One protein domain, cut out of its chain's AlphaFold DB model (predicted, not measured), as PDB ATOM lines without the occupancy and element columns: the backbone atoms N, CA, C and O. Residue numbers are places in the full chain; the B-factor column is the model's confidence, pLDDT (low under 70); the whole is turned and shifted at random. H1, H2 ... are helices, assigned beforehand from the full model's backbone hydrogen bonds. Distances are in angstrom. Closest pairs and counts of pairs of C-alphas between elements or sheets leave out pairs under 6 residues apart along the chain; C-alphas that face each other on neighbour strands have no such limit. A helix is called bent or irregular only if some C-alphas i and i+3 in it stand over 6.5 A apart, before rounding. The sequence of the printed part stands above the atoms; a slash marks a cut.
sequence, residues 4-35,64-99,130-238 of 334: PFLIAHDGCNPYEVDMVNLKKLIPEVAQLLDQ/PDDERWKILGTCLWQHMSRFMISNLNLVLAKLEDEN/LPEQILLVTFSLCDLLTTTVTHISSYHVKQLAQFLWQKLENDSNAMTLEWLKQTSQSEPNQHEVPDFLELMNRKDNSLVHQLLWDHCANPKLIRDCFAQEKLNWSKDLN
ATOM      1  N   PRO A   4     -33.055 -17.615 -40.879       49.66
ATOM      2  CA  PRO A   4     -32.577 -17.405 -39.509       49.66
ATOM      3  C   PRO A   4     -33.704 -17.343 -38.466       49.66
ATOM      4  O   PRO A   4     -33.477 -17.666 -37.307       49.66
ATOM      5  N   PHE A   5     -34.922 -16.977 -38.878       48.94
ATOM      6  CA  PHE A   5     -36.095 -16.911 -38.002       48.94
ATOM      7  C   PHE A   5     -36.753 -18.279 -37.771       48.94
ATOM      8  O   PHE A   5     -37.524 -18.424 -36.828       48.94
ATOM      9  N   LEU A   6     -36.454 -19.268 -38.620       50.41
ATOM     10  CA  LEU A   6     -37.028 -20.618 -38.566       50.41
ATOM     11  C   LEU A   6     -36.181 -21.594 -37.729       50.41
ATOM     12  O   LEU A   6     -36.642 -22.684 -37.417       50.41
ATOM     13  N   ILE A   7     -34.951 -21.211 -37.366       47.16
ATOM     14  CA  ILE A   7     -33.973 -22.062 -36.657       47.16
ATOM     15  C   ILE A   7     -33.908 -21.717 -35.152       47.16
ATOM     16  O   ILE A   7     -33.004 -22.146 -34.438       47.16
ATOM     17  N   ALA A   8     -34.847 -20.924 -34.631       41.19
ATOM     18  CA  ALA A   8     -34.863 -20.580 -33.213       41.19
ATOM     19  C   ALA A   8     -35.106 -21.840 -32.356       41.19
ATOM     20  O   ALA A   8     -36.233 -22.313 -32.230       41.19
ATOM     21  N   HIS A   9     -34.032 -22.387 -31.782       39.41
ATOM     22  CA  HIS A   9     -34.100 -23.455 -30.793       39.41
ATOM     23  C   HIS A   9     -34.590 -22.919 -29.445       39.41
ATOM     24  O   HIS A   9     -34.316 -21.778 -29.060       39.41
ATOM     25  N   ASP A  10     -35.317 -23.782 -28.742       38.25
ATOM     26  CA  ASP A  10     -36.000 -23.496 -27.487       38.25
ATOM     27  C   ASP A  10     -35.042 -22.874 -26.448       38.25
ATOM     28  O   ASP A  10     -34.017 -23.460 -26.095       38.25
ATOM     29  N   GLY A  11     -35.359 -21.659 -25.986       42.72
ATOM     30  CA  GLY A  11     -34.623 -20.940 -24.934       42.72
ATOM     31  C   GLY A  11     -33.624 -19.855 -25.371       42.72
ATOM     32  O   GLY A  11     -33.174 -19.100 -24.510       42.72
ATOM     33  N   CYS A  12     -33.307 -19.707 -26.663       50.75
ATOM     34  CA  CYS A  12     -32.425 -18.637 -27.163       50.75
ATOM     35  C   CYS A  12     -33.204 -17.456 -27.771       50.75
ATOM     36  O   CYS A  12     -34.310 -17.615 -28.288       50.75
ATOM     37  N   ASN A  13     -32.621 -16.249 -27.735       57.12
ATOM     38  CA  ASN A  13     -33.187 -15.089 -28.423       57.12
ATOM     39  C   ASN A  13     -33.190 -15.353 -29.946       57.12
ATOM     40  O   ASN A  13     -32.114 -15.500 -30.525       57.12
ATOM     41  N   PRO A  14     -34.353 -15.367 -30.628       62.03
ATOM     42  CA  PRO A  14     -34.447 -15.721 -32.051       62.03
ATOM     43  C   PRO A  14     -33.737 -14.726 -32.987       62.03
ATOM     44  O   PRO A  14     -33.615 -14.974 -34.183       62.03
ATOM     45  N   TYR A  15     -33.297 -13.581 -32.465       66.38
ATOM     46  CA  TYR A  15     -32.580 -12.543 -33.208       66.38
ATOM     47  C   TYR A  15     -31.065 -12.564 -32.961       66.38
ATOM     48  O   TYR A  15     -30.335 -11.754 -33.535       66.38
ATOM     49  N   GLU A  16     -30.591 -13.466 -32.106       60.34
ATOM     50  CA  GLU A  16     -29.180 -13.689 -31.814       60.34
ATOM     51  C   GLU A  16     -28.675 -14.832 -32.700       60.34
ATOM     52  O   GLU A  16     -28.536 -15.982 -32.295       60.34
ATOM     53  N   VAL A  17     -28.495 -14.520 -33.983       60.28
ATOM     54  CA  VAL A  17     -28.029 -15.490 -34.976       60.28
ATOM     55  C   VAL A  17     -26.516 -15.386 -35.063       60.28
ATOM     56  O   VAL A  17     -25.980 -14.319 -35.365       60.28
ATOM     57  N   ASP A  18     -25.820 -16.501 -34.846       59.56
ATOM     58  CA  ASP A  18     -24.381 -16.573 -35.078       59.56
ATOM     59  C   ASP A  18     -24.073 -16.227 -36.547       59.56
ATOM     60  O   ASP A  18     -24.421 -16.959 -37.480       59.56
ATOM     61  N   MET A  19     -23.397 -15.095 -36.749       58.00
ATOM     62  CA  MET A  19     -22.927 -14.606 -38.045       58.00
ATOM     63  C   MET A  19     -22.099 -15.649 -38.811       58.00
ATOM     64  O   MET A  19     -22.067 -15.617 -40.042       58.00
ATOM     65  N   VAL A  20     -21.439 -16.583 -38.117       56.09
ATOM     66  CA  VAL A  20     -20.708 -17.698 -38.735       56.09
ATOM     67  C   VAL A  20     -21.673 -18.712 -39.349       56.09
ATOM     68  O   VAL A  20     -21.441 -19.169 -40.469       56.09
ATOM     69  N   ASN A  21     -22.779 -19.020 -38.674       58.00
ATOM     70  CA  ASN A  21     -23.821 -19.902 -39.199       58.00
ATOM     71  C   ASN A  21     -24.601 -19.231 -40.335       58.00
ATOM     72  O   ASN A  21     -24.847 -19.861 -41.359       58.00
ATOM     73  N   LEU A  22     -24.882 -17.927 -40.232       60.94
ATOM     74  CA  LEU A  22     -25.509 -17.177 -41.323       60.94
ATOM     75  C   LEU A  22     -24.621 -17.142 -42.576       60.94
ATOM     76  O   LEU A  22     -25.102 -17.387 -43.678       60.94
ATOM     77  N   LYS A  23     -23.312 -16.898 -42.419       59.72
ATOM     78  CA  LYS A  23     -22.352 -16.914 -43.536       59.72
ATOM     79  C   LYS A  23     -22.269 -18.265 -44.243       59.72
ATOM     80  O   LYS A  23     -22.010 -18.277 -45.441       59.72
ATOM     81  N   LYS A  24     -22.493 -19.376 -43.535       62.62
ATOM     82  CA  LYS A  24     -22.554 -20.715 -44.143       62.62
ATOM     83  C   LYS A  24     -23.822 -20.923 -44.973       62.62
ATOM     84  O   LYS A  24     -23.756 -21.609 -45.982       62.62
ATOM     85  N   LEU A  25     -24.928 -20.287 -44.588       58.41
ATOM     86  CA  LEU A  25     -26.225 -20.396 -45.265       58.41
ATOM     87  C   LEU A  25     -26.381 -19.427 -46.454       58.41
ATOM     88  O   LEU A  25     -27.155 -19.687 -47.368       58.41
ATOM     89  N   ILE A  26     -25.650 -18.304 -46.478       58.16
ATOM     90  CA  ILE A  26     -25.723 -17.311 -47.570       58.16
ATOM     91  C   ILE A  26     -25.433 -17.920 -48.962       58.16
ATOM     92  O   ILE A  26     -26.204 -17.632 -49.881       58.16
ATOM     93  N   PRO A  27     -24.389 -18.752 -49.158       57.53
ATOM     94  CA  PRO A  27     -24.129 -19.410 -50.438       57.53
ATOM     95  C   PRO A  27     -25.273 -20.320 -50.892       57.53
ATOM     96  O   PRO A  27     -25.624 -20.301 -52.067       57.53
ATOM     97  N   GLU A  28     -25.889 -21.061 -49.968       56.47
ATOM     98  CA  GLU A  28     -27.023 -21.947 -50.261       56.47
ATOM     99  C   GLU A  28     -28.249 -21.138 -50.711       56.47
ATOM    100  O   GLU A  28     -28.885 -21.464 -51.712       56.47
ATOM    101  N   VAL A  29     -28.532 -20.013 -50.046       56.25
ATOM    102  CA  VAL A  29     -29.621 -19.098 -50.430       56.25
ATOM    103  C   VAL A  29     -29.363 -18.433 -51.788       56.25
ATOM    104  O   VAL A  29     -30.295 -18.285 -52.580       56.25
ATOM    105  N   ALA A  30     -28.121 -18.034 -52.077       50.41
ATOM    106  CA  ALA A  30     -27.750 -17.436 -53.361       50.41
ATOM    107  C   ALA A  30     -27.899 -18.437 -54.518       50.41
ATOM    108  O   ALA A  30     -28.491 -18.114 -55.545       50.41
ATOM    109  N   GLN A  31     -27.459 -19.680 -54.311       54.66
ATOM    110  CA  GLN A  31     -27.554 -20.749 -55.305       54.66
ATOM    111  C   GLN A  31     -29.014 -21.098 -55.655       54.66
ATOM    112  O   GLN A  31     -29.313 -21.422 -56.803       54.66
ATOM    113  N   LEU A  32     -29.939 -20.973 -54.696       52.28
ATOM    114  CA  LEU A  32     -31.380 -21.150 -54.921       52.28
ATOM    115  C   LEU A  32     -32.027 -19.975 -55.666       52.28
ATOM    116  O   LEU A  32     -32.930 -20.176 -56.478       52.28
ATOM    117  N   LEU A  33     -31.595 -18.741 -55.394       49.66
ATOM    118  CA  LEU A  33     -32.094 -17.556 -56.101       49.66
ATOM    119  C   LEU A  33     -31.680 -17.571 -57.577       49.66
ATOM    120  O   LEU A  33     -32.497 -17.243 -58.438       49.66
ATOM    121  N   ASP A  34     -30.467 -18.038 -57.875       49.84
ATOM    122  CA  ASP A  34     -29.988 -18.208 -59.248       49.84
ATOM    123  C   ASP A  34     -30.789 -19.278 -60.011       49.84
ATOM    124  O   ASP A  34     -31.107 -19.086 -61.186       49.84
ATOM    125  N   GLN A  35     -31.205 -20.362 -59.344       49.22
ATOM    126  CA  GLN A  35     -32.056 -21.406 -59.938       49.22
ATOM    127  C   GLN A  35     -33.490 -20.923 -60.223       49.22
ATOM    128  O   GLN A  35     -34.087 -21.318 -61.225       49.22
ATOM    129  N   PRO A  64     -59.333 -13.033 -42.303       79.88
ATOM    130  CA  PRO A  64     -59.509 -12.841 -43.748       79.88
ATOM    131  C   PRO A  64     -58.192 -12.587 -44.489       79.88
ATOM    132  O   PRO A  64     -57.314 -11.894 -43.975       79.88
ATOM    133  N   ASP A  65     -58.063 -13.079 -45.724       76.81
ATOM    134  CA  ASP A  65     -56.802 -13.016 -46.478       76.81
ATOM    135  C   ASP A  65     -56.266 -11.587 -46.669       76.81
ATOM    136  O   ASP A  65     -55.062 -11.366 -46.545       76.81
ATOM    137  N   ASP A  66     -57.130 -10.591 -46.895       78.00
ATOM    138  CA  ASP A  66     -56.712  -9.189 -47.044       78.00
ATOM    139  C   ASP A  66     -56.066  -8.619 -45.767       78.00
ATOM    140  O   ASP A  66     -55.184  -7.757 -45.830       78.00
ATOM    141  N   GLU A  67     -56.463  -9.137 -44.607       85.12
ATOM    142  CA  GLU A  67     -55.901  -8.785 -43.306       85.12
ATOM    143  C   GLU A  67     -54.651  -9.607 -42.999       85.12
ATOM    144  O   GLU A  67     -53.673  -9.061 -42.481       85.12
ATOM    145  N   ARG A  68     -54.638 -10.891 -43.390       84.62
ATOM    146  CA  ARG A  68     -53.484 -11.786 -43.219       84.62
ATOM    147  C   ARG A  68     -52.233 -11.192 -43.839       84.62
ATOM    148  O   ARG A  68     -51.187 -11.167 -43.203       84.62
ATOM    149  N   TRP A  69     -52.339 -10.639 -45.042       84.25
ATOM    150  CA  TRP A  69     -51.202 -10.016 -45.716       84.25
ATOM    151  C   TRP A  69     -50.634  -8.810 -44.975       84.25
ATOM    152  O   TRP A  69     -49.416  -8.646 -44.895       84.25
ATOM    153  N   LYS A  70     -51.505  -7.978 -44.399       88.12
ATOM    154  CA  LYS A  70     -51.083  -6.800 -43.636       88.12
ATOM    155  C   LYS A  70     -50.457  -7.197 -42.307       88.12
ATOM    156  O   LYS A  70     -49.412  -6.665 -41.951       88.12
ATOM    157  N   ILE A  71     -51.051  -8.167 -41.615       89.94
ATOM    158  CA  ILE A  71     -50.509  -8.723 -40.372       89.94
ATOM    159  C   ILE A  71     -49.152  -9.372 -40.634       89.94
ATOM    160  O   ILE A  71     -48.182  -9.051 -39.951       89.94
ATOM    161  N   LEU A  72     -49.060 -10.230 -41.651       88.75
ATOM    162  CA  LEU A  72     -47.825 -10.910 -42.019       88.75
ATOM    163  C   LEU A  72     -46.732  -9.906 -42.393       88.75
ATOM    164  O   LEU A  72     -45.613 -10.016 -41.902       88.75
ATOM    165  N   GLY A  73     -47.061  -8.894 -43.203       87.12
ATOM    166  CA  GLY A  73     -46.135  -7.824 -43.565       87.12
ATOM    167  C   GLY A  73     -45.607  -7.060 -42.348       87.12
ATOM    168  O   GLY A  73     -44.399  -6.862 -42.226       87.12
ATOM    169  N   THR A  74     -46.484  -6.679 -41.416       90.62
ATOM    170  CA  THR A  74     -46.082  -5.993 -40.178       90.62
ATOM    171  C   THR A  74     -45.218  -6.884 -39.288       90.62
ATOM    172  O   THR A  74     -44.180  -6.435 -38.803       90.62
ATOM    173  N   CYS A  75     -45.589  -8.153 -39.106       90.00
ATOM    174  CA  CYS A  75     -44.792  -9.113 -38.347       90.00
ATOM    175  C   CYS A  75     -43.402  -9.309 -38.961       90.00
ATOM    176  O   CYS A  75     -42.404  -9.226 -38.249       90.00
ATOM    177  N   LEU A  76     -43.314  -9.508 -40.279       89.12
ATOM    178  CA  LEU A  76     -42.040  -9.658 -40.986       89.12
ATOM    179  C   LEU A  76     -41.144  -8.435 -40.791       89.12
ATOM    180  O   LEU A  76     -39.981  -8.594 -40.429       89.12
ATOM    181  N   TRP A  77     -41.679  -7.220 -40.947       91.50
ATOM    182  CA  TRP A  77     -40.918  -5.996 -40.684       91.50
ATOM    183  C   TRP A  77     -40.450  -5.888 -39.239       91.50
ATOM    184  O   TRP A  77     -39.319  -5.470 -38.995       91.50
ATOM    185  N   GLN A  78     -41.265  -6.329 -38.285       90.94
ATOM    186  CA  GLN A  78     -40.892  -6.335 -36.879       90.94
ATOM    187  C   GLN A  78     -39.775  -7.344 -36.576       90.94
ATOM    188  O   GLN A  78     -38.835  -7.020 -35.844       90.94
ATOM    189  N   HIS A  79     -39.850  -8.552 -37.140       86.31
ATOM    190  CA  HIS A  79     -38.797  -9.561 -37.026       86.31
ATOM    191  C   HIS A  79     -37.496  -9.080 -37.670       86.31
ATOM    192  O   HIS A  79     -36.436  -9.145 -37.047       86.31
ATOM    193  N   MET A  80     -37.587  -8.525 -38.876       86.75
ATOM    194  CA  MET A  80     -36.464  -7.935 -39.599       86.75
ATOM    195  C   MET A  80     -35.832  -6.777 -38.831       86.75
ATOM    196  O   MET A  80     -34.611  -6.696 -38.736       86.75
ATOM    197  N   SER A  81     -36.656  -5.911 -38.240       90.19
ATOM    198  CA  SER A  81     -36.195  -4.784 -37.439       90.19
ATOM    199  C   SER A  81     -35.401  -5.245 -36.225       90.19
ATOM    200  O   SER A  81     -34.249  -4.853 -36.054       90.19
ATOM    201  N   ARG A  82     -35.963  -6.170 -35.441       89.31
ATOM    202  CA  ARG A  82     -35.290  -6.740 -34.266       89.31
ATOM    203  C   ARG A  82     -33.996  -7.462 -34.633       89.31
ATOM    204  O   ARG A  82     -32.995  -7.284 -33.947       89.31
ATOM    205  N   PHE A  83     -33.994  -8.216 -35.730       86.44
ATOM    206  CA  PHE A  83     -32.794  -8.877 -36.242       86.44
ATOM    207  C   PHE A  83     -31.702  -7.881 -36.639       86.44
ATOM    208  O   PHE A  83     -30.555  -8.024 -36.219       86.44
ATOM    209  N   MET A  84     -32.039  -6.858 -37.428       87.25
ATOM    210  CA  MET A  84     -31.066  -5.852 -37.856       87.25
ATOM    211  C   MET A  84     -30.515  -5.072 -36.666       87.25
ATOM    212  O   MET A  84     -29.304  -4.947 -36.545       87.25
ATOM    213  N   ILE A  85     -31.377  -4.618 -35.755       89.50
ATOM    214  CA  ILE A  85     -30.963  -3.888 -34.550       89.50
ATOM    215  C   ILE A  85     -30.049  -4.756 -33.674       89.50
ATOM    216  O   ILE A  85     -29.019  -4.276 -33.218       89.50
ATOM    217  N   SER A  86     -30.373  -6.040 -33.484       86.94
ATOM    218  CA  SER A  86     -29.522  -6.981 -32.739       86.94
ATOM    219  C   SER A  86     -28.115  -7.085 -33.346       86.94
ATOM    220  O   SER A  86     -27.114  -6.935 -32.647       86.94
ATOM    221  N   ASN A  87     -28.025  -7.249 -34.671       84.06
ATOM    222  CA  ASN A  87     -26.738  -7.325 -35.365       84.06
ATOM    223  C   ASN A  87     -25.967  -5.998 -35.333       84.06
ATOM    224  O   ASN A  87     -24.751  -6.005 -35.158       84.06
ATOM    225  N   LEU A  88     -26.655  -4.865 -35.480       87.81
ATOM    226  CA  LEU A  88     -26.038  -3.542 -35.384       87.81
ATOM    227  C   LEU A  88     -25.486  -3.299 -33.976       87.81
ATOM    228  O   LEU A  88     -24.357  -2.839 -33.848       87.81
ATOM    229  N   ASN A  89     -26.215  -3.697 -32.931       85.44
ATOM    230  CA  ASN A  89     -25.731  -3.631 -31.550       85.44
ATOM    231  C   ASN A  89     -24.489  -4.505 -31.329       85.44
ATOM    232  O   ASN A  89     -23.571  -4.080 -30.636       85.44
ATOM    233  N   LEU A  90     -24.418  -5.691 -31.944       85.12
ATOM    234  CA  LEU A  90     -23.222  -6.539 -31.885       85.12
ATOM    235  C   LEU A  90     -22.017  -5.880 -32.571       85.12
ATOM    236  O   LEU A  90     -20.895  -5.971 -32.073       85.12
ATOM    237  N   VAL A  91     -22.230  -5.229 -33.717       83.94
ATOM    238  CA  VAL A  91     -21.180  -4.467 -34.410       83.94
ATOM    239  C   VAL A  91     -20.725  -3.289 -33.551       83.94
ATOM    240  O   VAL A  91     -19.525  -3.113 -33.371       83.94
ATOM    241  N   LEU A  92     -21.659  -2.535 -32.969       83.56
ATOM    242  CA  LEU A  92     -21.360  -1.417 -32.074       83.56
ATOM    243  C   LEU A  92     -20.574  -1.865 -30.836       83.56
ATOM    244  O   LEU A  92     -19.562  -1.251 -30.525       83.56
ATOM    245  N   ALA A  93     -20.962  -2.970 -30.195       82.00
ATOM    246  CA  ALA A  93     -20.244  -3.511 -29.039       82.00
ATOM    247  C   ALA A  93     -18.789  -3.879 -29.377       82.00
ATOM    248  O   ALA A  93     -17.872  -3.533 -28.642       82.00
ATOM    249  N   LYS A  94     -18.550  -4.507 -30.538       80.94
ATOM    250  CA  LYS A  94     -17.183  -4.810 -31.003       80.94
ATOM    251  C   LYS A  94     -16.371  -3.553 -31.298       80.94
ATOM    252  O   LYS A  94     -15.179  -3.520 -31.016       80.94
ATOM    253  N   LEU A  95     -17.010  -2.528 -31.861       74.56
ATOM    254  CA  LEU A  95     -16.366  -1.240 -32.117       74.56
ATOM    255  C   LEU A  95     -16.000  -0.516 -30.814       74.56
ATOM    256  O   LEU A  95     -14.986   0.176 -30.790       74.56
ATOM    257  N   GLU A  96     -16.796  -0.675 -29.753       70.25
ATOM    258  CA  GLU A  96     -16.513  -0.135 -28.417       70.25
ATOM    259  C   GLU A  96     -15.383  -0.911 -27.708       70.25
ATOM    260  O   GLU A  96     -14.522  -0.287 -27.089       70.25
ATOM    261  N   ASP A  97     -15.327  -2.239 -27.856       67.19
ATOM    262  CA  ASP A  97     -14.292  -3.092 -27.249       67.19
ATOM    263  C   ASP A  97     -12.914  -2.970 -27.934       67.19
ATOM    264  O   ASP A  97     -11.880  -2.998 -27.263       67.19
ATOM    265  N   GLU A  98     -12.870  -2.822 -29.264       62.19
ATOM    266  CA  GLU A  98     -11.614  -2.690 -30.023       62.19
ATOM    267  C   GLU A  98     -10.992  -1.280 -29.923       62.19
ATOM    268  O   GLU A  98      -9.797  -1.121 -30.182       62.19
ATOM    269  N   ASN A  99     -11.753  -0.259 -29.494       54.38
ATOM    270  CA  ASN A  99     -11.313   1.141 -29.491       54.38
ATOM    271  C   ASN A  99     -11.339   1.800 -28.103       54.38
ATOM    272  O   ASN A  99     -12.267   2.514 -27.736       54.38
ATOM    273  N   LEU A 130      -6.954   8.484 -40.192       79.31
ATOM    274  CA  LEU A 130      -7.830   7.702 -41.080       79.31
ATOM    275  C   LEU A 130      -8.633   6.583 -40.363       79.31
ATOM    276  O   LEU A 130      -9.818   6.433 -40.671       79.31
ATOM    277  N   PRO A 131      -8.072   5.820 -39.398       78.00
ATOM    278  CA  PRO A 131      -8.834   4.830 -38.633       78.00
ATOM    279  C   PRO A 131      -9.961   5.436 -37.782       78.00
ATOM    280  O   PRO A 131     -11.061   4.891 -37.763       78.00
ATOM    281  N   GLU A 132      -9.737   6.579 -37.129       76.56
ATOM    282  CA  GLU A 132     -10.766   7.268 -36.336       76.56
ATOM    283  C   GLU A 132     -11.897   7.800 -37.228       76.56
ATOM    284  O   GLU A 132     -13.070   7.715 -36.857       76.56
ATOM    285  N   GLN A 133     -11.573   8.267 -38.440       77.81
ATOM    286  CA  GLN A 133     -12.585   8.665 -39.426       77.81
ATOM    287  C   GLN A 133     -13.449   7.475 -39.865       77.81
ATOM    288  O   GLN A 133     -14.675   7.584 -39.911       77.81
ATOM    289  N   ILE A 134     -12.830   6.323 -40.152       81.12
ATOM    290  CA  ILE A 134     -13.543   5.095 -40.541       81.12
ATOM    291  C   ILE A 134     -14.490   4.645 -39.423       81.12
ATOM    292  O   ILE A 134     -15.636   4.277 -39.697       81.12
ATOM    293  N   LEU A 135     -14.049   4.708 -38.165       81.62
ATOM    294  CA  LEU A 135     -14.874   4.358 -37.008       81.62
ATOM    295  C   LEU A 135     -16.063   5.304 -36.845       81.62
ATOM    296  O   LEU A 135     -17.191   4.837 -36.693       81.62
ATOM    297  N   LEU A 136     -15.838   6.618 -36.942       81.75
ATOM    298  CA  LEU A 136     -16.900   7.618 -36.829       81.75
ATOM    299  C   LEU A 136     -17.962   7.442 -37.925       81.75
ATOM    300  O   LEU A 136     -19.163   7.492 -37.646       81.75
ATOM    301  N   VAL A 137     -17.529   7.197 -39.165       84.81
ATOM    302  CA  VAL A 137     -18.430   6.913 -40.289       84.81
ATOM    303  C   VAL A 137     -19.207   5.622 -40.038       84.81
ATOM    304  O   VAL A 137     -20.424   5.605 -40.199       84.81
ATOM    305  N   THR A 138     -18.538   4.559 -39.589       84.62
ATOM    306  CA  THR A 138     -19.184   3.267 -39.302       84.62
ATOM    307  C   THR A 138     -20.234   3.398 -38.201       84.62
ATOM    308  O   THR A 138     -21.348   2.899 -38.356       84.62
ATOM    309  N   PHE A 139     -19.917   4.118 -37.123       85.06
ATOM    310  CA  PHE A 139     -20.854   4.404 -36.039       85.06
ATOM    311  C   PHE A 139     -22.071   5.189 -36.544       85.06
ATOM    312  O   PHE A 139     -23.209   4.787 -36.313       85.06
ATOM    313  N   SER A 140     -21.830   6.258 -37.310       85.75
ATOM    314  CA  SER A 140     -22.890   7.099 -37.882       85.75
ATOM    315  C   SER A 140     -23.814   6.303 -38.810       85.75
ATOM    316  O   SER A 140     -25.031   6.481 -38.786       85.75
ATOM    317  N   LEU A 141     -23.257   5.385 -39.605       90.06
ATOM    318  CA  LEU A 141     -24.032   4.493 -40.467       90.06
ATOM    319  C   LEU A 141     -24.857   3.484 -39.661       90.06
ATOM    320  O   LEU A 141     -26.017   3.249 -39.999       90.06
ATOM    321  N   CYS A 142     -24.295   2.905 -38.596       87.94
ATOM    322  CA  CYS A 142     -25.023   1.979 -37.725       87.94
ATOM    323  C   CYS A 142     -26.206   2.666 -37.032       87.94
ATOM    324  O   CYS A 142     -27.299   2.097 -36.977       87.94
ATOM    325  N   ASP A 143     -26.015   3.896 -36.554       87.75
ATOM    326  CA  ASP A 143     -27.070   4.696 -35.926       87.75
ATOM    327  C   ASP A 143     -28.168   5.090 -36.928       87.75
ATOM    328  O   ASP A 143     -29.364   4.899 -36.675       87.75
ATOM    329  N   LEU A 144     -27.772   5.531 -38.129       91.12
ATOM    330  CA  LEU A 144     -28.704   5.844 -39.213       91.12
ATOM    331  C   LEU A 144     -29.541   4.621 -39.612       91.12
ATOM    332  O   LEU A 144     -30.761   4.728 -39.763       91.12
ATOM    333  N   LEU A 145     -28.909   3.454 -39.769       92.62
ATOM    334  CA  LEU A 145     -29.599   2.206 -40.105       92.62
ATOM    335  C   LEU A 145     -30.553   1.779 -38.990       92.62
ATOM    336  O   LEU A 145     -31.707   1.462 -39.274       92.62
ATOM    337  N   THR A 146     -30.111   1.836 -37.732       91.19
ATOM    338  CA  THR A 146     -30.945   1.531 -36.557       91.19
ATOM    339  C   THR A 146     -32.192   2.408 -36.535       91.19
ATOM    340  O   THR A 146     -33.317   1.909 -36.417       91.19
ATOM    341  N   THR A 147     -32.012   3.715 -36.729       90.62
ATOM    342  CA  THR A 147     -33.104   4.691 -36.766       90.62
ATOM    343  C   THR A 147     -34.054   4.424 -37.931       90.62
ATOM    344  O   THR A 147     -35.270   4.359 -37.742       90.62
ATOM    345  N   THR A 148     -33.515   4.201 -39.130       93.81
ATOM    346  CA  THR A 148     -34.303   3.959 -40.349       93.81
ATOM    347  C   THR A 148     -35.161   2.706 -40.215       93.81
ATOM    348  O   THR A 148     -36.365   2.727 -40.471       93.81
ATOM    349  N   VAL A 149     -34.558   1.614 -39.759       91.81
ATOM    350  CA  VAL A 149     -35.227   0.327 -39.580       91.81
ATOM    351  C   VAL A 149     -36.298   0.395 -38.489       91.81
ATOM    352  O   VAL A 149     -37.381  -0.173 -38.646       91.81
ATOM    353  N   THR A 150     -36.035   1.122 -37.402       91.06
ATOM    354  CA  THR A 150     -37.028   1.372 -36.346       91.06
ATOM    355  C   THR A 150     -38.212   2.171 -36.887       91.06
ATOM    356  O   THR A 150     -39.365   1.813 -36.645       91.06
ATOM    357  N   HIS A 151     -37.945   3.217 -37.673       91.50
ATOM    358  CA  HIS A 151     -38.979   4.054 -38.273       91.50
ATOM    359  C   HIS A 151     -39.863   3.275 -39.256       91.50
ATOM    360  O   HIS A 151     -41.087   3.375 -39.193       91.50
ATOM    361  N   ILE A 152     -39.266   2.457 -40.131       91.81
ATOM    362  CA  ILE A 152     -40.016   1.605 -41.069       91.81
ATOM    363  C   ILE A 152     -40.896   0.610 -40.301       91.81
ATOM    364  O   ILE A 152     -42.084   0.485 -40.598       91.81
ATOM    365  N   SER A 153     -40.354  -0.046 -39.270       91.25
ATOM    366  CA  SER A 153     -41.129  -0.968 -38.429       91.25
ATOM    367  C   SER A 153     -42.318  -0.262 -37.763       91.25
ATOM    368  O   SER A 153     -43.451  -0.731 -37.861       91.25
ATOM    369  N   SER A 154     -42.082   0.909 -37.159       90.06
ATOM    370  CA  SER A 154     -43.119   1.749 -36.538       90.06
ATOM    371  C   SER A 154     -44.211   2.149 -37.533       90.06
ATOM    372  O   SER A 154     -45.404   2.074 -37.231       90.06
ATOM    373  N   TYR A 155     -43.819   2.530 -38.752       92.19
ATOM    374  CA  TYR A 155     -44.751   2.876 -39.818       92.19
ATOM    375  C   TYR A 155     -45.695   1.714 -40.151       92.19
ATOM    376  O   TYR A 155     -46.909   1.914 -40.205       92.19
ATOM    377  N   HIS A 156     -45.176   0.491 -40.298       90.12
ATOM    378  CA  HIS A 156     -46.002  -0.688 -40.583       90.12
ATOM    379  C   HIS A 156     -46.957  -1.045 -39.439       90.12
ATOM    380  O   HIS A 156     -48.099  -1.439 -39.689       90.12
ATOM    381  N   VAL A 157     -46.535  -0.855 -38.188       90.00
ATOM    382  CA  VAL A 157     -47.408  -1.031 -37.018       90.00
ATOM    383  C   VAL A 157     -48.555  -0.017 -37.042       90.00
ATOM    384  O   VAL A 157     -49.715  -0.398 -36.884       90.00
ATOM    385  N   LYS A 158     -48.261   1.261 -37.312       89.75
ATOM    386  CA  LYS A 158     -49.272   2.329 -37.403       89.75
ATOM    387  C   LYS A 158     -50.250   2.118 -38.558       89.75
ATOM    388  O   LYS A 158     -51.451   2.285 -38.367       89.75
ATOM    389  N   GLN A 159     -49.753   1.716 -39.726       89.31
ATOM    390  CA  GLN A 159     -50.586   1.395 -40.889       89.31
ATOM    391  C   GLN A 159     -51.529   0.224 -40.606       89.31
ATOM    392  O   GLN A 159     -52.719   0.301 -40.917       89.31
ATOM    393  N   LEU A 160     -51.024  -0.844 -39.977       89.56
ATOM    394  CA  LEU A 160     -51.858  -1.974 -39.578       89.56
ATOM    395  C   LEU A 160     -52.922  -1.542 -38.571       89.56
ATOM    396  O   LEU A 160     -54.091  -1.871 -38.753       89.56
ATOM    397  N   ALA A 161     -52.543  -0.772 -37.550       87.25
ATOM    398  CA  ALA A 161     -53.492  -0.264 -36.571       87.25
ATOM    399  C   ALA A 161     -54.593   0.557 -37.247       87.25
ATOM    400  O   ALA A 161     -55.765   0.259 -37.061       87.25
ATOM    401  N   GLN A 162     -54.240   1.544 -38.077       85.06
ATOM    402  CA  GLN A 162     -55.212   2.372 -38.797       85.06
ATOM    403  C   GLN A 162     -56.164   1.532 -39.658       85.06
ATOM    404  O   GLN A 162     -57.369   1.779 -39.669       85.06
ATOM    405  N   PHE A 163     -55.640   0.528 -40.359       86.12
ATOM    406  CA  PHE A 163     -56.457  -0.373 -41.160       86.12
ATOM    407  C   PHE A 163     -57.449  -1.176 -40.307       86.12
ATOM    408  O   PHE A 163     -58.632  -1.254 -40.643       86.12
ATOM    409  N   LEU A 164     -56.989  -1.739 -39.187       83.81
ATOM    410  CA  LEU A 164     -57.862  -2.476 -38.279       83.81
ATOM    411  C   LEU A 164     -58.867  -1.541 -37.583       83.81
ATOM    412  O   LEU A 164     -60.004  -1.925 -37.344       83.81
ATOM    413  N   TRP A 165     -58.506  -0.291 -37.312       80.50
ATOM    414  CA  TRP A 165     -59.443   0.703 -36.794       80.50
ATOM    415  C   TRP A 165     -60.589   0.977 -37.760       80.50
ATOM    416  O   TRP A 165     -61.753   0.863 -37.388       80.50
ATOM    417  N   GLN A 166     -60.265   1.254 -39.022       78.50
ATOM    418  CA  GLN A 166     -61.267   1.509 -40.056       78.50
ATOM    419  C   GLN A 166     -62.202   0.319 -40.251       78.50
ATOM    420  O   GLN A 166     -63.404   0.490 -40.430       78.50
ATOM    421  N   LYS A 167     -61.677  -0.907 -40.219       77.00
ATOM    422  CA  LYS A 167     -62.529  -2.090 -40.346       77.00
ATOM    423  C   LYS A 167     -63.353  -2.388 -39.086       77.00
ATOM    424  O   LYS A 167     -64.438  -2.954 -39.225       77.00
ATOM    425  N   LEU A 168     -62.876  -2.009 -37.896       74.62
ATOM    426  CA  LEU A 168     -63.631  -2.113 -36.642       74.62
ATOM    427  C   LEU A 168     -64.822  -1.148 -36.632       74.62
ATOM    428  O   LEU A 168     -65.915  -1.549 -36.259       74.62
ATOM    429  N   GLU A 169     -64.638   0.086 -37.107       69.56
ATOM    430  CA  GLU A 169     -65.736   1.055 -37.262       69.56
ATOM    431  C   GLU A 169     -66.821   0.597 -38.246       69.56
ATOM    432  O   GLU A 169     -67.957   1.058 -38.157       69.56
ATOM    433  N   ASN A 170     -66.467  -0.304 -39.166       71.25
ATOM    434  CA  ASN A 170     -67.350  -0.882 -40.176       71.25
ATOM    435  C   ASN A 170     -67.861  -2.295 -39.798       71.25
ATOM    436  O   ASN A 170     -68.312  -3.021 -40.681       71.25
ATOM    437  N   ASP A 171     -67.727  -2.720 -38.531       64.88
ATOM    438  CA  ASP A 171     -68.159  -4.029 -37.992       64.88
ATOM    439  C   ASP A 171     -67.613  -5.279 -38.723       64.88
ATOM    440  O   ASP A 171     -68.113  -6.392 -38.572       64.88
ATOM    441  N   SER A 172     -66.529  -5.134 -39.489       65.38
ATOM    442  CA  SER A 172     -66.017  -6.185 -40.389       65.38
ATOM    443  C   SER A 172     -64.859  -7.023 -39.821       65.38
ATOM    444  O   SER A 172     -64.393  -7.954 -40.469       65.38
ATOM    445  N   ASN A 173     -64.409  -6.724 -38.597       64.44
ATOM    446  CA  ASN A 173     -63.137  -7.207 -38.034       64.44
ATOM    447  C   ASN A 173     -63.227  -8.357 -37.024       64.44
ATOM    448  O   ASN A 173     -62.242  -8.663 -36.345       64.44
ATOM    449  N   ALA A 174     -64.395  -8.983 -36.885       66.50
ATOM    450  CA  ALA A 174     -64.670  -9.921 -35.795       66.50
ATOM    451  C   ALA A 174     -63.619 -11.044 -35.668       66.50
ATOM    452  O   ALA A 174     -63.225 -11.394 -34.557       66.50
ATOM    453  N   MET A 175     -63.112 -11.564 -36.789       77.12
ATOM    454  CA  MET A 175     -62.200 -12.710 -36.779       77.12
ATOM    455  C   MET A 175     -60.749 -12.348 -36.424       77.12
ATOM    456  O   MET A 175     -60.089 -13.081 -35.689       77.12
ATOM    457  N   THR A 176     -60.258 -11.194 -36.872       80.69
ATOM    458  CA  THR A 176     -58.915 -10.694 -36.520       80.69
ATOM    459  C   THR A 176     -58.845 -10.212 -35.088       80.69
ATOM    460  O   THR A 176     -57.836 -10.403 -34.410       80.69
ATOM    461  N   LEU A 177     -59.939  -9.626 -34.605       76.56
ATOM    462  CA  LEU A 177     -60.088  -9.269 -33.204       76.56
ATOM    463  C   LEU A 177     -59.958 -10.506 -32.314       76.56
ATOM    464  O   LEU A 177     -59.237 -10.475 -31.321       76.56
ATOM    465  N   GLU A 178     -60.635 -11.589 -32.693       76.50
ATOM    466  CA  GLU A 178     -60.587 -12.852 -31.964       76.50
ATOM    467  C   GLU A 178     -59.192 -13.476 -32.020       76.50
ATOM    468  O   GLU A 178     -58.656 -13.870 -30.989       76.50
ATOM    469  N   TRP A 179     -58.547 -13.460 -33.190       84.56
ATOM    470  CA  TRP A 179     -57.160 -13.902 -33.336       84.56
ATOM    471  C   TRP A 179     -56.184 -13.102 -32.455       84.56
ATOM    472  O   TRP A 179     -55.353 -13.690 -31.769       84.56
ATOM    473  N   LEU A 180     -56.314 -11.771 -32.378       81.31
ATOM    474  CA  LEU A 180     -55.471 -10.927 -31.513       81.31
ATOM    475  C   LEU A 180     -55.699 -11.166 -30.011       81.31
ATOM    476  O   LEU A 180     -54.802 -10.910 -29.198       81.31
ATOM    477  N   LYS A 181     -56.894 -11.637 -29.626       77.81
ATOM    478  CA  LYS A 181     -57.214 -12.024 -28.242       77.81
ATOM    479  C   LYS A 181     -56.614 -13.368 -27.856       77.81
ATOM    480  O   LYS A 181     -56.468 -13.614 -26.656       77.81
ATOM    481  N   GLN A 182     -56.251 -14.213 -28.826       73.69
ATOM    482  CA  GLN A 182     -55.642 -15.506 -28.539       73.69
ATOM    483  C   GLN A 182     -54.382 -15.288 -27.698       73.69
ATOM    484  O   GLN A 182     -53.424 -14.604 -28.073       73.69
ATOM    485  N   THR A 183     -54.417 -15.829 -26.484       56.78
ATOM    486  CA  THR A 183     -53.229 -15.951 -25.650       56.78
ATOM    487  C   THR A 183     -52.422 -17.123 -26.186       56.78
ATOM    488  O   THR A 183     -52.986 -18.091 -26.682       56.78
ATOM    489  N   SER A 184     -51.099 -16.998 -26.138       54.03
ATOM    490  CA  SER A 184     -50.099 -17.877 -26.761       54.03
ATOM    491  C   SER A 184     -50.049 -19.305 -26.180       54.03
ATOM    492  O   SER A 184     -48.967 -19.846 -26.006       54.03
ATOM    493  N   GLN A 185     -51.187 -19.886 -25.796       42.41
ATOM    494  CA  GLN A 185     -51.296 -21.232 -25.237       42.41
ATOM    495  C   GLN A 185     -51.519 -22.321 -26.290       42.41
ATOM    496  O   GLN A 185     -51.619 -23.487 -25.924       42.41
ATOM    497  N   SER A 186     -51.559 -21.994 -27.584       40.25
ATOM    498  CA  SER A 186     -51.343 -23.029 -28.593       40.25
ATOM    499  C   SER A 186     -49.863 -23.400 -28.552       40.25
ATOM    500  O   SER A 186     -49.019 -22.614 -28.992       40.25
ATOM    501  N   GLU A 187     -49.558 -24.561 -27.972       36.38
ATOM    502  CA  GLU A 187     -48.262 -25.217 -28.127       36.38
ATOM    503  C   GLU A 187     -47.832 -25.123 -29.598       36.38
ATOM    504  O   GLU A 187     -48.686 -25.242 -30.487       36.38
ATOM    505  N   PRO A 188     -46.544 -24.868 -29.890       37.25
ATOM    506  CA  PRO A 188     -46.066 -24.998 -31.251       37.25
ATOM    507  C   PRO A 188     -46.338 -26.447 -31.635       37.25
ATOM    508  O   PRO A 188     -45.713 -27.359 -31.091       37.25
ATOM    509  N   ASN A 189     -47.321 -26.671 -32.511       34.91
ATOM    510  CA  ASN A 189     -47.504 -27.975 -33.116       34.91
ATOM    511  C   ASN A 189     -46.133 -28.343 -33.669       34.91
ATOM    512  O   ASN A 189     -45.618 -27.653 -34.550       34.91
ATOM    513  N   GLN A 190     -45.529 -29.383 -33.097       36.75
ATOM    514  CA  GLN A 190     -44.301 -29.995 -33.577       36.75
ATOM    515  C   GLN A 190     -44.611 -30.683 -34.911       36.75
ATOM    516  O   GLN A 190     -44.530 -31.898 -35.047       36.75
ATOM    517  N   HIS A 191     -45.052 -29.914 -35.900       41.59
ATOM    518  CA  HIS A 191     -44.941 -30.321 -37.276       41.59
ATOM    519  C   HIS A 191     -43.464 -30.179 -37.595       41.59
ATOM    520  O   HIS A 191     -42.923 -29.075 -37.538       41.59
ATOM    521  N   GLU A 192     -42.815 -31.321 -37.831       41.91
ATOM    522  CA  GLU A 192     -41.495 -31.399 -38.447       41.91
ATOM    523  C   GLU A 192     -41.420 -30.309 -39.510       41.91
ATOM    524  O   GLU A 192     -42.191 -30.344 -40.469       41.91
ATOM    525  N   VAL A 193     -40.582 -29.293 -39.273       45.78
ATOM    526  CA  VAL A 193     -40.400 -28.182 -40.205       45.78
ATOM    527  C   VAL A 193     -39.996 -28.828 -41.526       45.78
ATOM    528  O   VAL A 193     -38.902 -29.396 -41.589       45.78
ATOM    529  N   PRO A 194     -40.861 -28.821 -42.559       50.00
ATOM    530  CA  PRO A 194     -40.493 -29.386 -43.842       50.00
ATOM    531  C   PRO A 194     -39.270 -28.620 -44.319       50.00
ATOM    532  O   PRO A 194     -39.228 -27.395 -44.161       50.00
ATOM    533  N   ASP A 195     -38.281 -29.327 -44.865       54.97
ATOM    534  CA  ASP A 195     -37.066 -28.688 -45.351       54.97
ATOM    535  C   ASP A 195     -37.465 -27.537 -46.286       54.97
ATOM    536  O   ASP A 195     -38.102 -27.738 -47.325       54.97
ATOM    537  N   PHE A 196     -37.161 -26.303 -45.871       55.78
ATOM    538  CA  PHE A 196     -37.538 -25.083 -46.589       55.78
ATOM    539  C   PHE A 196     -37.033 -25.137 -48.041       55.78
ATOM    540  O   PHE A 196     -37.658 -24.592 -48.955       55.78
ATOM    541  N   LEU A 197     -35.925 -25.860 -48.238       52.19
ATOM    542  CA  LEU A 197     -35.314 -26.180 -49.518       52.19
ATOM    543  C   LEU A 197     -36.226 -27.032 -50.419       52.19
ATOM    544  O   LEU A 197     -36.338 -26.776 -51.617       52.19
ATOM    545  N   GLU A 198     -36.900 -28.036 -49.856       55.69
ATOM    546  CA  GLU A 198     -37.816 -28.918 -50.583       55.69
ATOM    547  C   GLU A 198     -39.151 -28.214 -50.878       55.69
ATOM    548  O   GLU A 198     -39.741 -28.406 -51.945       55.69
ATOM    549  N   LEU A 199     -39.592 -27.333 -49.973       55.69
ATOM    550  CA  LEU A 199     -40.841 -26.584 -50.114       55.69
ATOM    551  C   LEU A 199     -40.763 -25.494 -51.192       55.69
ATOM    552  O   LEU A 199     -41.687 -25.385 -51.991       55.69
ATOM    553  N   MET A 200     -39.663 -24.726 -51.267       51.03
ATOM    554  CA  MET A 200     -39.473 -23.728 -52.335       51.03
ATOM    555  C   MET A 200     -39.350 -24.355 -53.729       51.03
ATOM    556  O   MET A 200     -39.696 -23.715 -54.720       51.03
ATOM    557  N   ASN A 201     -38.850 -25.592 -53.817       55.94
ATOM    558  CA  ASN A 201     -38.745 -26.313 -55.086       55.94
ATOM    559  C   ASN A 201     -40.109 -26.786 -55.609       55.94
ATOM    560  O   ASN A 201     -40.269 -27.021 -56.811       55.94
ATOM    561  N   ARG A 202     -41.123 -26.904 -54.742       55.88
ATOM    562  CA  ARG A 202     -42.503 -27.102 -55.185       55.88
ATOM    563  C   ARG A 202     -43.083 -25.750 -55.580       55.88
ATOM    564  O   ARG A 202     -43.059 -24.796 -54.816       55.88
ATOM    565  N   LYS A 203     -43.669 -25.681 -56.775       55.25
ATOM    566  CA  LYS A 203     -44.283 -24.477 -57.373       55.25
ATOM    567  C   LYS A 203     -45.546 -23.981 -56.636       55.25
ATOM    568  O   LYS A 203     -46.388 -23.314 -57.232       55.25
ATOM    569  N   ASP A 204     -45.725 -24.358 -55.375       61.00
ATOM    570  CA  ASP A 204     -46.947 -24.153 -54.616       61.00
ATOM    571  C   ASP A 204     -46.787 -22.980 -53.643       61.00
ATOM    572  O   ASP A 204     -46.449 -23.128 -52.468       61.00
ATOM    573  N   ASN A 205     -47.031 -21.774 -54.164       64.44
ATOM    574  CA  ASN A 205     -46.943 -20.517 -53.411       64.44
ATOM    575  C   ASN A 205     -47.864 -20.489 -52.177       64.44
ATOM    576  O   ASN A 205     -47.625 -19.722 -51.243       64.44
ATOM    577  N   SER A 206     -48.913 -21.319 -52.160       64.44
ATOM    578  CA  SER A 206     -49.849 -21.419 -51.037       64.44
ATOM    579  C   SER A 206     -49.172 -21.963 -49.772       64.44
ATOM    580  O   SER A 206     -49.383 -21.433 -48.680       64.44
ATOM    581  N   LEU A 207     -48.274 -22.941 -49.930       68.38
ATOM    582  CA  LEU A 207     -47.541 -23.563 -48.827       68.38
ATOM    583  C   LEU A 207     -46.525 -22.603 -48.208       68.38
ATOM    584  O   LEU A 207     -46.364 -22.570 -46.992       68.38
ATOM    585  N   VAL A 208     -45.879 -21.773 -49.034       68.50
ATOM    586  CA  VAL A 208     -44.935 -20.752 -48.557       68.50
ATOM    587  C   VAL A 208     -45.655 -19.700 -47.712       68.50
ATOM    588  O   VAL A 208     -45.137 -19.291 -46.674       68.50
ATOM    589  N   HIS A 209     -46.865 -19.284 -48.105       69.69
ATOM    590  CA  HIS A 209     -47.650 -18.356 -47.288       69.69
ATOM    591  C   HIS A 209     -48.095 -18.940 -45.971       69.69
ATOM    592  O   HIS A 209     -47.991 -18.251 -44.956       69.69
ATOM    593  N   GLN A 210     -48.568 -20.181 -45.983       74.06
ATOM    594  CA  GLN A 210     -48.986 -20.845 -44.763       74.06
ATOM    595  C   GLN A 210     -47.798 -20.999 -43.804       74.06
ATOM    596  O   GLN A 210     -47.893 -20.600 -42.649       74.06
ATOM    597  N   LEU A 211     -46.630 -21.407 -44.312       75.69
ATOM    598  CA  LEU A 211     -45.406 -21.492 -43.519       75.69
ATOM    599  C   LEU A 211     -45.007 -20.138 -42.910       75.69
ATOM    600  O   LEU A 211     -44.717 -20.056 -41.718       75.69
ATOM    601  N   LEU A 212     -44.993 -19.069 -43.714       77.12
ATOM    602  CA  LEU A 212     -44.671 -17.718 -43.244       77.12
ATOM    603  C   LEU A 212     -45.668 -17.226 -42.196       77.12
ATOM    604  O   LEU A 212     -45.274 -16.593 -41.219       77.12
ATOM    605  N   TRP A 213     -46.951 -17.508 -42.396       82.06
ATOM    606  CA  TRP A 213     -47.988 -17.188 -41.430       82.06
ATOM    607  C   TRP A 213     -47.737 -17.909 -40.106       82.06
ATOM    608  O   TRP A 213     -47.628 -17.252 -39.077       82.06
ATOM    609  N   ASP A 214     -47.544 -19.222 -40.140       77.06
ATOM    610  CA  ASP A 214     -47.410 -20.041 -38.935       77.06
ATOM    611  C   ASP A 214     -46.168 -19.675 -38.103       77.06
ATOM    612  O   ASP A 214     -46.206 -19.731 -36.875       77.06
ATOM    613  N   HIS A 215     -45.087 -19.230 -38.751       73.94
ATOM    614  CA  HIS A 215     -43.836 -18.886 -38.065       73.94
ATOM    615  C   HIS A 215     -43.705 -17.402 -37.707       73.94
ATOM    616  O   HIS A 215     -43.066 -17.062 -36.711       73.94
ATOM    617  N   CYS A 216     -44.252 -16.494 -38.520       81.94
ATOM    618  CA  CYS A 216     -44.068 -15.053 -38.328       81.94
ATOM    619  C   CYS A 216     -45.309 -14.360 -37.761       81.94
ATOM    620  O   CYS A 216     -45.170 -13.368 -37.045       81.94
ATOM    621  N   ALA A 217     -46.523 -14.822 -38.072       85.12
ATOM    622  CA  ALA A 217     -47.740 -14.166 -37.611       85.12
ATOM    623  C   ALA A 217     -47.999 -14.497 -36.137       85.12
ATOM    624  O   ALA A 217     -48.659 -15.473 -35.793       85.12
ATOM    625  N   ASN A 218     -47.488 -13.645 -35.247       84.31
ATOM    626  CA  ASN A 218     -47.655 -13.807 -33.810       84.31
ATOM    627  C   ASN A 218     -48.591 -12.719 -33.236       84.31
ATOM    628  O   ASN A 218     -48.240 -11.535 -33.258       84.31
ATOM    629  N   PRO A 219     -49.754 -13.081 -32.660       83.88
ATOM    630  CA  PRO A 219     -50.697 -12.101 -32.120       83.88
ATOM    631  C   PRO A 219     -50.129 -11.344 -30.911       83.88
ATOM    632  O   PRO A 219     -50.408 -10.156 -30.728       83.88
ATOM    633  N   LYS A 220     -49.265 -11.986 -30.109       86.50
ATOM    634  CA  LYS A 220     -48.561 -11.330 -28.998       86.50
ATOM    635  C   LYS A 220     -47.599 -10.266 -29.517       86.50
ATOM    636  O   LYS A 220     -47.574  -9.173 -28.962       86.50
ATOM    637  N   LEU A 221     -46.870 -10.556 -30.597       88.25
ATOM    638  CA  LEU A 221     -45.951  -9.599 -31.216       88.25
ATOM    639  C   LEU A 221     -46.682  -8.316 -31.623       88.25
ATOM    640  O   LEU A 221     -46.252  -7.229 -31.254       88.25
ATOM    641  N   ILE A 222     -47.813  -8.446 -32.322       88.69
ATOM    642  CA  ILE A 222     -48.619  -7.297 -32.752       88.69
ATOM    643  C   ILE A 222     -49.145  -6.498 -31.555       88.69
ATOM    644  O   ILE A 222     -49.044  -5.271 -31.543       88.69
ATOM    645  N   ARG A 223     -49.661  -7.174 -30.522       86.31
ATOM    646  CA  ARG A 223     -50.142  -6.505 -29.305       86.31
ATOM    647  C   ARG A 223     -49.030  -5.737 -28.593       86.31
ATOM    648  O   ARG A 223     -49.255  -4.603 -28.174       86.31
ATOM    649  N   ASP A 224     -47.848  -6.334 -28.473       87.50
ATOM    650  CA  ASP A 224     -46.689  -5.695 -27.848       87.50
ATOM    651  C   ASP A 224     -46.252  -4.460 -28.658       87.50
ATOM    652  O   ASP A 224     -45.970  -3.411 -28.078       87.50
ATOM    653  N   CYS A 225     -46.290  -4.533 -29.994       88.50
ATOM    654  CA  CYS A 225     -46.026  -3.388 -30.867       88.50
ATOM    655  C   CYS A 225     -47.059  -2.265 -30.693       88.50
ATOM    656  O   CYS A 225     -46.688  -1.097 -30.598       88.50
ATOM    657  N   PHE A 226     -48.354  -2.591 -30.605       88.81
ATOM    658  CA  PHE A 226     -49.392  -1.589 -30.337       88.81
ATOM    659  C   PHE A 226     -49.199  -0.918 -28.976       88.81
ATOM    660  O   PHE A 226     -49.323   0.303 -28.875       88.81
ATOM    661  N   ALA A 227     -48.826  -1.686 -27.949       85.81
ATOM    662  CA  ALA A 227     -48.505  -1.139 -26.636       85.81
ATOM    663  C   ALA A 227     -47.280  -0.207 -26.684       85.81
ATOM    664  O   ALA A 227     -47.314   0.879 -26.101       85.81
ATOM    665  N   GLN A 228     -46.228  -0.587 -27.417       86.00
ATOM    666  CA  GLN A 228     -45.023   0.227 -27.602       86.00
ATOM    667  C   GLN A 228     -45.320   1.558 -28.313       86.00
ATOM    668  O   GLN A 228     -44.822   2.604 -27.900       86.00
ATOM    669  N   GLU A 229     -46.185   1.538 -29.328       86.31
ATOM    670  CA  GLU A 229     -46.656   2.738 -30.039       86.31
ATOM    671  C   GLU A 229     -47.714   3.537 -29.252       86.31
ATOM    672  O   GLU A 229     -48.235   4.537 -29.749       86.31
ATOM    673  N   LYS A 230     -48.029   3.130 -28.011       83.25
ATOM    674  CA  LYS A 230     -49.044   3.741 -27.134       83.25
ATOM    675  C   LYS A 230     -50.442   3.783 -27.762       83.25
ATOM    676  O   LYS A 230     -51.244   4.670 -27.468       83.25
ATOM    677  N   LEU A 231     -50.746   2.811 -28.616       79.56
ATOM    678  CA  LEU A 231     -52.059   2.634 -29.221       79.56
ATOM    679  C   LEU A 231     -52.941   1.865 -28.228       79.56
ATOM    680  O   LEU A 231     -52.636   0.730 -27.866       79.56
ATOM    681  N   ASN A 232     -54.036   2.476 -27.768       68.12
ATOM    682  CA  ASN A 232     -54.913   1.936 -26.714       68.12
ATOM    683  C   ASN A 232     -55.824   0.776 -27.172       68.12
ATOM    684  O   ASN A 232     -56.929   0.614 -26.667       68.12
ATOM    685  N   TRP A 233     -55.335  -0.096 -28.054       68.00
ATOM    686  CA  TRP A 233     -56.099  -1.163 -28.706       68.00
ATOM    687  C   TRP A 233     -56.919  -2.043 -27.739       68.00
ATOM    688  O   TRP A 233     -58.025  -2.464 -28.058       68.00
ATOM    689  N   SER A 234     -56.415  -2.301 -26.527       62.16
ATOM    690  CA  SER A 234     -57.088  -3.143 -25.525       62.16
ATOM    691  C   SER A 234     -58.341  -2.522 -24.897       62.16
ATOM    692  O   SER A 234     -59.233  -3.260 -24.483       62.16
ATOM    693  N   LYS A 235     -58.423  -1.190 -24.799       60.28
ATOM    694  CA  LYS A 235     -59.602  -0.501 -24.240       60.28
ATOM    695  C   LYS A 235     -60.750  -0.490 -25.237       60.28
ATOM    696  O   LYS A 235     -61.905  -0.657 -24.854       60.28
ATOM    697  N   ASP A 236     -60.396  -0.369 -26.504       56.66
ATOM    698  CA  ASP A 236     -61.335  -0.180 -27.597       56.66
ATOM    699  C   ASP A 236     -61.846  -1.519 -28.152       56.66
ATOM    700  O   ASP A 236     -62.971  -1.608 -28.627       56.66
ATOM    701  N   LEU A 237     -61.093  -2.609 -27.943       55.34
ATOM    702  CA  LEU A 237     -61.530  -3.993 -28.177       55.34
ATOM    703  C   LEU A 237     -62.787  -4.399 -27.390       55.34
ATOM    704  O   LEU A 237     -63.511  -5.312 -27.788       55.34
ATOM    705  N   ASN A 238     -62.970  -3.783 -26.219       52.62
ATOM    706  CA  ASN A 238     -64.058  -4.076 -25.288       52.62
ATOM    707  C   ASN A 238     -65.250  -3.134 -25.487       52.62
ATOM    708  O   ASN A 238     -66.326  -3.382 -24.941       52.62
TER     709      ASN A 238
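AT A GLANCE: This is residues 4 to 35, 64 to 99 and 130 to 238 of the 334 residues of an uncharacterized protein of Trifolium medium (UniProt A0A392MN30). Two long helices, H2 and H3, lie side by side and run opposite ways along the longest axis; short H7 crosses both, H4 packs on H7, and H6 leads away from H2 to H5, with H1 near H5. The 177 printed residues include eight named helices, H1 to H8 in chain order, and no named strand: all helix. The whole is only just loose, close to compact, with a radius of gyration of the C-alphas of 19.2 A, and spans 61 by 41 by 31 A.

HOW THE PARTS SIT: H1, residues 19 to 35, touches no helix but is near H5, residues 196 to 201. H2, residues 65 to 98, touches H3, residues 130 to 169, at a shallow tilt of 21 degrees; their closest C-alphas, Thr 74 and His 156, are 5.3 A apart. H4, residues 174 to 181, touches H7, residues 219 to 228, about perpendicular at 77 degrees, closest at C-alphas 180 and 219, 5.0 A. H6, residues 205 to 216, touches H2 with residues 212 to 216 alone, closest at C-alphas 216 and 75, 6.0 A. H7 touches H2 at C-alphas 222 and 75, 7.0 A, and H3 at C-alphas 225 and 157, 6.7 A, the closest of each pair. H8, residues 233 to 236, is near H3. Every O i to N i+4 pair is within hydrogen-bond range in H3, H4, H6 and H7; H1 has 11 of 13, H2 29 of 30, H5 1 of 2, and H8 is too short.

IN THESE COORDINATES: H1 begins at C-alpha 19 (-22.927, -14.606, -38.045) and is only just irregular, C-alphas 24 and 27 being 6.6 A apart. H2 measures 49.2 A and H3 58.4 A, ending at C-alpha 169 (-65.736, 1.055, -37.262).

THE WHOLE: Cuts leave 33.0 A between C-alphas 35 and 64 and 13.8 A between 99 and 130. The link H4 to H5 is long. Mean pLDDT of the printed part is 72.2; residues 4 to 35 and 183 to 209 are among those under 70.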